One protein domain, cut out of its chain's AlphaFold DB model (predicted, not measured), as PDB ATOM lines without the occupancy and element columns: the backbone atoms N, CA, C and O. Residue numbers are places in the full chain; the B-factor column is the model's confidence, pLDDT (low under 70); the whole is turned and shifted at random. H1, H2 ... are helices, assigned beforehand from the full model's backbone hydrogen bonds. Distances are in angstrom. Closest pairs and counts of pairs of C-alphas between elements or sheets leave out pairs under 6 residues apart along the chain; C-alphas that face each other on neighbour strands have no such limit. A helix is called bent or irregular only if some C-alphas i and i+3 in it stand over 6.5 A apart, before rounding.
ATOM      1  N   GLY A 166     290.546 271.498  63.848       93.25
ATOM      2  CA  GLY A 166     291.005 272.037  62.570       93.25
ATOM      3  C   GLY A 166     290.476 273.444  62.300       93.25
ATOM      4  O   GLY A 166     289.344 273.779  62.649       93.25
ATOM      5  N   SER A 167     291.296 274.278  61.650       92.38
ATOM      6  CA  SER A 167     290.928 275.665  61.328       92.38
ATOM      7  C   SER A 167     289.664 275.745  60.480       92.38
ATOM      8  O   SER A 167     288.744 276.460  60.846       92.38
ATOM      9  N   ALA A 168     289.562 274.928  59.426       92.38
ATOM     10  CA  ALA A 168     288.398 274.921  58.543       92.38
ATOM     11  C   ALA A 168     287.086 274.620  59.292       92.38
ATOM     12  O   ALA A 168     286.094 275.312  59.082       92.38
ATOM     13  N   SER A 169     287.085 273.636  60.197       92.94
ATOM     14  CA  SER A 169     285.899 273.283  60.991       92.94
ATOM     15  C   SER A 169     285.513 274.397  61.964       92.94
ATOM     16  O   SER A 169     284.333 274.691  62.139       92.94
ATOM     17  N   VAL A 170     286.503 275.032  62.600       94.75
ATOM     18  CA  VAL A 170     286.265 276.161  63.508       94.75
ATOM     19  C   VAL A 170     285.727 277.365  62.741       94.75
ATOM     20  O   VAL A 170     284.751 277.966  63.180       94.75
ATOM     21  N   ASP A 171     286.294 277.684  61.582       93.50
ATOM     22  CA  ASP A 171     285.858 278.814  60.760       93.50
ATOM     23  C   ASP A 171     284.440 278.577  60.213       93.50
ATOM     24  O   ASP A 171     283.595 279.471  60.280       93.50
ATOM     25  N   GLN A 172     284.122 277.344  59.790       93.25
ATOM     26  CA  GLN A 172     282.763 276.936  59.405       93.25
ATOM     27  C   GLN A 172     281.744 277.085  60.544       93.25
ATOM     28  O   GLN A 172     280.568 277.327  60.278       93.25
ATOM     29  N   ALA A 173     282.170 276.966  61.801       93.62
ATOM     30  CA  ALA A 173     281.311 277.183  62.960       93.62
ATOM     31  C   ALA A 173     281.217 278.667  63.361       93.62
ATOM     32  O   ALA A 173     280.160 279.151  63.773       93.62
ATOM     33  N   VAL A 174     282.318 279.413  63.262       93.31
ATOM     34  CA  VAL A 174     282.393 280.807  63.718       93.31
ATOM     35  C   VAL A 174     281.741 281.765  62.722       93.31
ATOM     36  O   VAL A 174     280.971 282.635  63.142       93.31
ATOM     37  N   GLU A 175     282.014 281.623  61.424       92.81
ATOM     38  CA  GLU A 175     281.605 282.603  60.411       92.81
ATOM     39  C   GLU A 175     280.084 282.758  60.257       92.81
ATOM     40  O   GLU A 175     279.618 283.902  60.275       92.81
ATOM     41  N   PRO A 176     279.262 281.690  60.208       91.81
ATOM     42  CA  PRO A 176     277.808 281.843  60.116       91.81
ATOM     43  C   PRO A 176     277.217 282.602  61.310       91.81
ATOM     44  O   PRO A 176     276.387 283.500  61.150       91.81
ATOM     45  N   VAL A 177     277.689 282.297  62.523       90.06
ATOM     46  CA  VAL A 177     277.247 282.974  63.752       90.06
ATOM     47  C   VAL A 177     277.701 284.438  63.753       90.06
ATOM     48  O   VAL A 177     276.920 285.326  64.109       90.06
ATOM     49  N   ARG A 178     278.942 284.707  63.324       89.44
ATOM     50  CA  ARG A 178     279.493 286.063  63.172       89.44
ATOM     51  C   ARG A 178     278.664 286.880  62.179       89.44
ATOM     52  O   ARG A 178     278.299 288.012  62.497       89.44
ATOM     53  N   ALA A 179     278.324 286.310  61.024       87.69
ATOM     54  CA  ALA A 179     277.536 286.962  59.981       87.69
ATOM     55  C   ALA A 179     276.135 287.354  60.476       87.69
ATOM     56  O   ALA A 179     275.738 288.512  60.328       87.69
ATOM     57  N   VAL A 180     275.420 286.436  61.141       83.44
ATOM     58  CA  VAL A 180     274.087 286.712  61.710       83.44
ATOM     59  C   VAL A 180     274.147 287.830  62.753       83.44
ATOM     60  O   VAL A 180     273.368 288.782  62.700       83.44
ATOM     61  N   LEU A 181     275.098 287.755  63.687       82.44
ATOM     62  CA  LEU A 181     275.233 288.760  64.743       82.44
ATOM     63  C   LEU A 181     275.635 290.134  64.199       82.44
ATOM     64  O   LEU A 181     275.081 291.145  64.637       82.44
ATOM     65  N   ASN A 182     276.531 290.182  63.211       81.38
ATOM     66  CA  ASN A 182     276.879 291.419  62.518       81.38
ATOM     67  C   ASN A 182     275.667 292.020  61.793       81.38
ATOM     68  O   ASN A 182     275.466 293.232  61.870       81.38
ATOM     69  N   GLY A 183     274.828 291.186  61.165       70.62
ATOM     70  CA  GLY A 183     273.570 291.608  60.543       70.62
ATOM     71  C   GLY A 183     272.587 292.248  61.531       70.62
ATOM     72  O   GLY A 183     271.835 293.145  61.164       70.62
ATOM     73  N   TRP A 184     272.638 291.866  62.809       79.25
ATOM     74  CA  TRP A 184     271.859 292.494  63.887       79.25
ATOM     75  C   TRP A 184     272.551 293.708  64.532       79.25
ATOM     76  O   TRP A 184     272.074 294.228  65.541       79.25
ATOM     77  N   GLY A 185     273.699 294.145  64.002       70.06
ATOM     78  CA  GLY A 185     274.507 295.228  64.571       70.06
ATOM     79  C   GLY A 185     275.253 294.844  65.857       70.06
ATOM     80  O   GLY A 185     275.779 295.716  66.555       70.06
ATOM     81  N   TYR A 186     275.318 293.553  66.196       68.94
ATOM     82  CA  TYR A 186     275.996 293.064  67.392       68.94
ATOM     83  C   TYR A 186     277.509 293.000  67.161       68.94
ATOM     84  O   TYR A 186     278.015 292.112  66.485       68.94
ATOM     85  N   ARG A 187     278.260 293.916  67.783       65.62
ATOM     86  CA  ARG A 187     279.730 293.861  67.822       65.62
ATOM     87  C   ARG A 187     280.184 293.352  69.184       65.62
ATOM     88  O   ARG A 187     280.111 294.071  70.180       65.62
ATOM     89  N   ALA A 188     280.634 292.102  69.249       64.88
ATOM     90  CA  ALA A 188     281.161 291.507  70.475       64.88
ATOM     91  C   ALA A 188     282.660 291.225  70.328       64.88
ATOM     92  O   ALA A 188     283.054 290.347  69.569       64.88
ATOM     93  N   ALA A 189     283.482 291.941  71.104       65.12
ATOM     94  CA  ALA A 189     284.947 291.854  71.055       65.12
ATOM     95  C   ALA A 189     285.508 290.441  71.326       65.12
ATOM     96  O   ALA A 189     286.619 290.144  70.912       65.12
ATOM     97  N   ASN A 190     284.730 289.562  71.972       77.12
ATOM     98  CA  ASN A 190     285.140 288.205  72.353       77.12
ATOM     99  C   ASN A 190     284.216 287.111  71.783       77.12
ATOM    100  O   ASN A 190     284.130 286.026  72.358       77.12
ATOM    101  N   LEU A 191     283.491 287.392  70.693       82.75
ATOM    102  CA  LEU A 191     282.542 286.442  70.100       82.75
ATOM    103  C   LEU A 191     283.212 285.123  69.698       82.75
ATOM    104  O   LEU A 191     282.732 284.050  70.037       82.75
ATOM    105  N   GLU A 192     284.344 285.212  69.017       88.44
ATOM    106  CA  GLU A 192     285.075 284.054  68.504       88.44
ATOM    107  C   GLU A 192     285.603 283.166  69.637       88.44
ATOM    108  O   GLU A 192     285.418 281.951  69.630       88.44
ATOM    109  N   SER A 193     286.141 283.786  70.692       89.50
ATOM    110  CA  SER A 193     286.550 283.090  71.918       89.50
ATOM    111  C   SER A 193     285.370 282.412  72.630       89.50
ATOM    112  O   SER A 193     285.522 281.302  73.149       89.50
ATOM    113  N   MET A 194     284.188 283.043  72.630       87.44
ATOM    114  CA  MET A 194     282.958 282.447  73.161       87.44
ATOM    115  C   MET A 194     282.563 281.211  72.355       87.44
ATOM    116  O   MET A 194     282.398 280.147  72.942       87.44
ATOM    117  N   ILE A 195     282.450 281.331  71.030       91.38
ATOM    118  CA  ILE A 195     282.060 280.213  70.160       91.38
ATOM    119  C   ILE A 195     283.053 279.061  70.333       91.38
ATOM    120  O   ILE A 195     282.640 277.959  70.668       91.38
ATOM    121  N   CYS A 196     284.360 279.329  70.255       93.88
ATOM    122  CA  CYS A 196     285.391 278.311  70.469       93.88
ATOM    123  C   CYS A 196     285.291 277.652  71.853       93.88
ATOM    124  O   CYS A 196     285.520 276.454  71.980       93.88
ATOM    125  N   THR A 197     284.924 278.408  72.894       92.69
ATOM    126  CA  THR A 197     284.681 277.832  74.225       92.69
ATOM    127  C   THR A 197     283.481 276.892  74.216       92.69
ATOM    128  O   THR A 197     283.582 275.804  74.773       92.69
ATOM    129  N   LEU A 198     282.373 277.274  73.576       92.81
ATOM    130  CA  LEU A 198     281.188 276.420  73.468       92.81
ATOM    131  C   LEU A 198     281.500 275.127  72.709       92.81
ATOM    132  O   LEU A 198     281.118 274.065  73.181       92.81
ATOM    133  N   LEU A 199     282.252 275.198  71.604       94.88
ATOM    134  CA  LEU A 199     282.681 274.014  70.845       94.88
ATOM    135  C   LEU A 199     283.553 273.076  71.696       94.88
ATOM    136  O   LEU A 199     283.327 271.869  71.738       94.88
ATOM    137  N   LEU A 200     284.520 273.636  72.430       94.94
ATOM    138  CA  LEU A 200     285.398 272.863  73.313       94.94
ATOM    139  C   LEU A 200     284.620 272.195  74.456       94.94
ATOM    140  O   LEU A 200     284.852 271.022  74.741       94.94
ATOM    141  N   LEU A 201     283.698 272.910  75.104       92.94
ATOM    142  CA  LEU A 201     282.894 272.351  76.194       92.94
ATOM    143  C   LEU A 201     281.857 271.336  75.688       92.94
ATOM    144  O   LEU A 201     281.639 270.319  76.342       92.94
ATOM    145  N   ASN A 202     281.269 271.567  74.509       92.88
ATOM    146  CA  ASN A 202     280.366 270.617  73.850       92.88
ATOM    147  C   ASN A 202     281.098 269.412  73.247       92.88
ATOM    148  O   ASN A 202     280.453 268.441  72.867       92.88
ATOM    149  N   ARG A 203     282.435 269.463  73.173       93.00
ATOM    150  CA  ARG A 203     283.284 268.413  72.593       93.00
ATOM    151  C   ARG A 203     282.970 268.125  71.130       93.00
ATOM    152  O   ARG A 203     283.012 266.977  70.710       93.00
ATOM    153  N   SER A 204     282.673 269.171  70.364       93.56
ATOM    154  CA  SER A 204     282.399 269.060  68.935       93.56
ATOM    155  C   SER A 204     282.505 270.411  68.229       93.56
ATOM    156  O   SER A 204     282.062 271.419  68.789       93.56
ATOM    157  N   PRO A 205     283.036 270.459  66.993       93.81
ATOM    158  CA  PRO A 205     283.026 271.666  66.176       93.81
ATOM    159  C   PRO A 205     281.682 271.925  65.482       93.81
ATOM    160  O   PRO A 205     281.525 272.966  64.848       93.81
ATOM    161  N   LYS A 206     280.714 271.004  65.553       91.69
ATOM    162  CA  LYS A 206     279.482 271.093  64.763       91.69
ATOM    163  C   LYS A 206     278.423 271.930  65.477       91.69
ATOM    164  O   LYS A 206     278.027 271.637  66.602       91.69
ATOM    165  N   LEU A 207     277.923 272.965  64.798       90.69
ATOM    166  CA  LEU A 207     276.907 273.863  65.359       90.69
ATOM    167  C   LEU A 207     275.564 273.168  65.624       90.69
ATOM    168  O   LEU A 207     274.870 273.547  66.561       90.69
ATOM    169  N   ASN A 208     275.203 272.154  64.834       89.44
ATOM    170  CA  ASN A 208     273.972 271.374  65.022       89.44
ATOM    171  C   ASN A 208     273.990 270.516  66.303       89.44
ATOM    172  O   ASN A 208     272.932 270.162  66.814       89.44
ATOM    173  N   GLU A 209     275.169 270.224  66.857       89.69
ATOM    174  CA  GLU A 209     275.317 269.516  68.130       89.69
ATOM    175  C   GLU A 209     275.213 270.466  69.341       89.69
ATOM    176  O   GLU A 209     275.031 270.008  70.471       89.69
ATOM    177  N   LEU A 210     275.239 271.795  69.131       90.06
ATOM    178  CA  LEU A 210     274.940 272.812  70.151       90.06
ATOM    179  C   LEU A 210     273.422 272.982  70.344       90.06
ATOM    180  O   LEU A 210     272.858 274.062  70.164       90.06
ATOM    181  N   THR A 211     272.763 271.893  70.725       87.81
ATOM    182  CA  THR A 211     271.317 271.845  70.987       87.81
ATOM    183  C   THR A 211     270.905 272.723  72.181       87.81
ATOM    184  O   THR A 211     271.731 273.045  73.042       87.81
ATOM    185  N   SER A 212     269.615 273.074  72.300       80.06
ATOM    186  CA  SER A 212     269.109 273.860  73.442       80.06
ATOM    187  C   SER A 212     269.509 273.261  74.803       80.06
ATOM    188  O   SER A 212     270.068 274.012  75.607       80.06
ATOM    189  N   PRO A 213     269.360 271.940  75.059       83.69
ATOM    190  CA  PRO A 213     269.790 271.340  76.324       83.69
ATOM    191  C   PRO A 213     271.306 271.412  76.555       83.69
ATOM    192  O   PRO A 213     271.758 271.549  77.694       83.69
ATOM    193  N   ALA A 214     272.120 271.329  75.496       86.06
ATOM    194  CA  ALA A 214     273.563 271.525  75.609       86.06
ATOM    195  C   ALA A 214     273.879 272.968  76.022       86.06
ATOM    196  O   ALA A 214     274.594 273.188  76.998       86.06
ATOM    197  N   LEU A 215     273.275 273.954  75.355       85.31
ATOM    198  CA  LEU A 215     273.460 275.371  75.671       85.31
ATOM    199  C   LEU A 215     272.946 275.741  77.071       85.31
ATOM    200  O   LEU A 215     273.541 276.602  77.717       85.31
ATOM    201  N   ASP A 216     271.885 275.098  77.563       82.75
ATOM    202  CA  ASP A 216     271.390 275.289  78.932       82.75
ATOM    203  C   ASP A 216     272.364 274.762  79.987       82.75
ATOM    204  O   ASP A 216     272.644 275.467  80.957       82.75
ATOM    205  N   ARG A 217     272.963 273.584  79.768       83.88
ATOM    206  CA  ARG A 217     274.042 273.084  80.637       83.88
ATOM    207  C   ARG A 217     275.251 274.020  80.619       83.88
ATOM    208  O   ARG A 217     275.772 274.365  81.675       83.88
ATOM    209  N   LEU A 218     275.642 274.500  79.438       85.44
ATOM    210  CA  LEU A 218     276.777 275.417  79.273       85.44
ATOM    211  C   LEU A 218     276.546 276.786  79.932       85.44
ATOM    212  O   LEU A 218     277.506 277.431  80.344       85.44
ATOM    213  N   ARG A 219     275.295 277.241  80.085       79.75
ATOM    214  CA  ARG A 219     274.981 278.478  80.829       79.75
ATOM    215  C   ARG A 219     275.336 278.398  82.310       79.75
ATOM    216  O   ARG A 219     275.614 279.442  82.893       79.75
ATOM    217  N   ALA A 220     275.272 277.207  82.901       79.19
ATOM    218  CA  ALA A 220     275.603 276.969  84.302       79.19
ATOM    219  C   ALA A 220     277.099 276.671  84.521       79.19
ATOM    220  O   ALA A 220     277.532 276.518  85.659       79.19
ATOM    221  N   ASP A 221     277.891 276.580  83.447       82.75
ATOM    222  CA  ASP A 221     279.316 276.281  83.528       82.75
ATOM    223  C   ASP A 221     280.114 277.482  84.071       82.75
ATOM    224  O   ASP A 221     280.017 278.608  83.567       82.75
ATOM    225  N   ALA A 222     280.953 277.233  85.079       78.50
ATOM    226  CA  ALA A 222     281.748 278.261  85.747       78.50
ATOM    227  C   ALA A 222     282.722 278.989  84.799       78.50
ATOM    228  O   ALA A 222     283.011 280.178  84.988       78.50
ATOM    229  N   ALA A 223     283.229 278.319  83.755       76.94
ATOM    230  CA  ALA A 223     284.093 278.944  82.761       76.94
ATOM    231  C   ALA A 223     283.322 279.956  81.912       76.94
ATOM    232  O   ALA A 223     283.876 281.013  81.590       76.94
ATOM    233  N   ILE A 224     282.060 279.667  81.590       78.38
ATOM    234  CA  ILE A 224     281.183 280.578  80.859       78.38
ATOM    235  C   ILE A 224     280.798 281.771  81.732       78.38
ATOM    236  O   ILE A 224     280.987 282.913  81.306       78.38
ATOM    237  N   GLU A 225     280.337 281.524  82.960       73.62
ATOM    238  CA  GLU A 225     279.908 282.571  83.894       73.62
ATOM    239  C   GLU A 225     281.032 283.574  84.203       73.62
ATOM    240  O   GLU A 225     280.819 284.788  84.178       73.62
ATOM    241  N   ARG A 226     282.251 283.075  84.444       70.50
ATOM    242  CA  ARG A 226     283.396 283.906  84.847       70.50
ATOM    243  C   ARG A 226     284.006 284.705  83.694       70.50
ATOM    244  O   ARG A 226     284.474 285.820  83.915       70.50
ATOM    245  N   HIS A 227     284.044 284.145  82.482       69.00
ATOM    246  CA  HIS A 227     284.789 284.737  81.358       69.00
ATOM    247  C   HIS A 227     283.912 285.504  80.374       69.00
ATOM    248  O   HIS A 227     284.426 286.327  79.611       69.00
ATOM    249  N   PHE A 228     282.601 285.265  80.379       67.31
ATOM    250  CA  PHE A 228     281.711 285.870  79.408       67.31
ATOM    251  C   PHE A 228     280.452 286.441  80.052       67.31
ATOM    252  O   PHE A 228     279.740 285.792  80.808       67.31
ATOM    253  N   HIS A 229     280.101 287.673  79.681       60.53
ATOM    254  CA  HIS A 229     278.826 288.242  80.104       60.53
ATOM    255  C   HIS A 229     277.660 287.466  79.474       60.53
ATOM    256  O   HIS A 229     277.620 287.316  78.251       60.53
ATOM    257  N   GLY A 230     276.660 287.077  80.276       60.50
ATOM    258  CA  GLY A 230     275.501 286.284  79.828       60.50
ATOM    259  C   GLY A 230     274.738 286.842  78.614       60.50
ATOM    260  O   GLY A 230     274.119 286.083  77.869       60.50
ATOM    261  N   ARG A 231     274.853 288.151  78.334       62.06
ATOM    262  CA  ARG A 231     274.325 288.785  77.109       62.06
ATOM    263  C   ARG A 231     274.923 288.214  75.815       62.06
ATOM    264  O   ARG A 231     274.222 288.117  74.817       62.06
ATOM    265  N   HIS A 232     276.204 287.837  75.827       70.75
ATOM    266  CA  HIS A 232     276.898 287.331  74.642       70.75
ATOM    267  C   HIS A 232     276.445 285.910  74.313       70.75
ATOM    268  O   HIS A 232     276.175 285.620  73.153       70.75
ATOM    269  N   LEU A 233     276.263 285.064  75.331       78.38
ATOM    270  CA  LEU A 233     275.743 283.710  75.143       78.38
ATOM    271  C   LEU A 233     274.289 283.719  74.661       78.38
ATOM    272  O   LEU A 233     273.922 282.923  73.804       78.38
ATOM    273  N   HIS A 234     273.465 284.640  75.170       79.00
ATOM    274  CA  HIS A 234     272.102 284.807  74.667       79.00
ATOM    275  C   HIS A 234     272.086 285.196  73.179       79.00
ATOM    276  O   HIS A 234     271.335 284.607  72.406       79.00
ATOM    277  N   GLY A 235     272.953 286.130  72.768       79.19
ATOM    278  CA  GLY A 235     273.127 286.490  71.357       79.19
ATOM    279  C   GLY A 235     273.553 285.299  70.494       79.19
ATOM    280  O   GLY A 235     272.928 285.048  69.468       79.19
ATOM    281  N   VAL A 236     274.551 284.526  70.936       84.25
ATOM    282  CA  VAL A 236     275.018 283.323  70.221       84.25
ATOM    283  C   VAL A 236     273.914 282.270  70.105       84.25
ATOM    284  O   VAL A 236     273.662 281.795  69.007       84.25
ATOM    285  N   HIS A 237     273.193 281.952  71.187       84.88
ATOM    286  CA  HIS A 237     272.078 280.995  71.136       84.88
ATOM    287  C   HIS A 237     270.991 281.468  70.162       84.88
ATOM    288  O   HIS A 237     270.523 280.689  69.338       84.88
ATOM    289  N   ARG A 238     270.632 282.760  70.184       84.31
ATOM    290  CA  ARG A 238     269.703 283.317  69.194       84.31
ATOM    291  C   ARG A 238     270.199 283.136  67.761       84.31
ATOM    292  O   ARG A 238     269.406 282.769  66.905       84.31
ATOM    293  N   ALA A 239     271.474 283.410  67.499       85.06
ATOM    294  CA  ALA A 239     272.045 283.244  66.167       85.06
ATOM    295  C   ALA A 239     271.996 281.777  65.714       85.06
ATOM    296  O   ALA A 239     271.583 281.511  64.592       85.06
ATOM    297  N   LEU A 240     272.310 280.826  66.601       87.44
ATOM    298  CA  LEU A 240     272.178 279.391  66.322       87.44
ATOM    299  C   LEU A 240     270.729 278.988  66.009       87.44
ATOM    300  O   LEU A 240     270.505 278.171  65.120       87.44
ATOM    301  N   ALA A 241     269.750 279.585  66.693       85.88
ATOM    302  CA  ALA A 241     268.335 279.358  66.406       85.88
ATOM    303  C   ALA A 241     267.928 279.909  65.030       85.88
ATOM    304  O   ALA A 241     267.219 279.246  64.282       85.88
ATOM    305  N   THR A 242     268.427 281.091  64.653       83.94
ATOM    306  CA  THR A 242     268.218 281.662  63.310       83.94
ATOM    307  C   THR A 242     268.859 280.821  62.207       83.94
ATOM    308  O   THR A 242     268.302 280.726  61.120       83.94
ATOM    309  N   LEU A 243     269.993 280.178  62.491       87.12
ATOM    310  CA  LEU A 243     270.645 279.233  61.579       87.12
ATOM    311  C   LEU A 243     269.937 277.864  61.516       87.12
ATOM    312  O   LEU A 243     270.343 277.008  60.735       87.12
ATOM    313  N   GLY A 244     268.893 277.637  62.323       85.69
ATOM    314  CA  GLY A 244     268.123 276.391  62.334       85.69
ATOM    315  C   GLY A 244     268.785 275.234  63.089       85.69
ATOM    316  O   GLY A 244     268.340 274.097  62.968       85.69
TER     317      GLY A 244
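AT A GLANCE: This is residues 166 to 244 of the 401 residues of an uncharacterized protein of Rhodococcus sp. JVH1 (UniProt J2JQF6). This is a compact cluster of five helices, mostly crossed where they touch, in which the longest, H1, makes one side, H2 and H5 pack on it and on each other about the middle, and the short H3 and H4 lie on the side away from H1. H3 packs on H2 and H5, while H4 comes near H2 without clearly touching it. The printed part has 79 residues with five named helices, H1 to H5 in chain order, and no named strand; the class is all helix. The whole is compact, with a radius of gyration of the C-alphas of 11.4 A, and rounded, with spans of 29 by 26 by 22 A.

IN THESE COORDINATES: Find C-alpha 167 at (290.928, 275.665, 61.328); from there H1, residues 167 to 183, runs 23.6 A to C-alpha 183 at (273.570, 291.608, 60.543). It has a kink of 29 degrees near residue 174, and it is neither bent nor irregular, but only just: C-alphas 173 and 176 are 6.5 A apart. Next look at residues 191 to 202 for H2, 16.4 A long, then at 212 to 219 for H3, 10.5 A, and at 222 to 227 for H4, 8.4 A. H5, residues 230 to 242, runs 18.6 A and ends at C-alpha 242 at (268.218, 281.662, 63.310).

HOW THE PARTS SIT: Start at H1, which touches H2 at a steep tilt of 52 degrees, opposite ways; the closest C-alphas are those of Val 174 and Glu 192, 6.4 A apart, and H2 touches H1 with residues 191 to 196 alone. With residues 177 to 181 alone H1 touches H5, about perpendicular at 83 degrees, closest at the C-alphas of Val 177 and Ala 239, 5.7 A. H2 and H5 are both hubs, touching three helices each, and they touch each other about perpendicular at 78 degrees, closest at the C-alphas of Leu 191 and His 232, 7.3 A. Moving outward, H3 and H5 only just touch, with 3 pairs of C-alphas within 8 A, at a shallow tilt of 16 degrees, opposite ways; the closest are Leu 215 and His 237, 7.4 A. H2 and H3 also only just touch, with 3 such pairs, closest at the C-alphas of Asn 202 and Ala 214, 7.1 A. H4 is close to H2 but not clearly touching, with the C-alphas of Thr 197 and Ile 224 closest at 8.0 A. H1 is apart from H3 and H4. Every O i to N i+4 pair is within hydrogen-bond range in H2, H3, H4 and H5; in H1 it is 11 of 13.

THE WHOLE: The two C-alphas farthest apart, those of Gly 183 and Ala 222, are 29.7 A apart. The printed part has no cut, and none of its links is long. Look at residues 186 to 189 and 227 to 231 for pLDDT under 70; the mean of the printed part is 83.8.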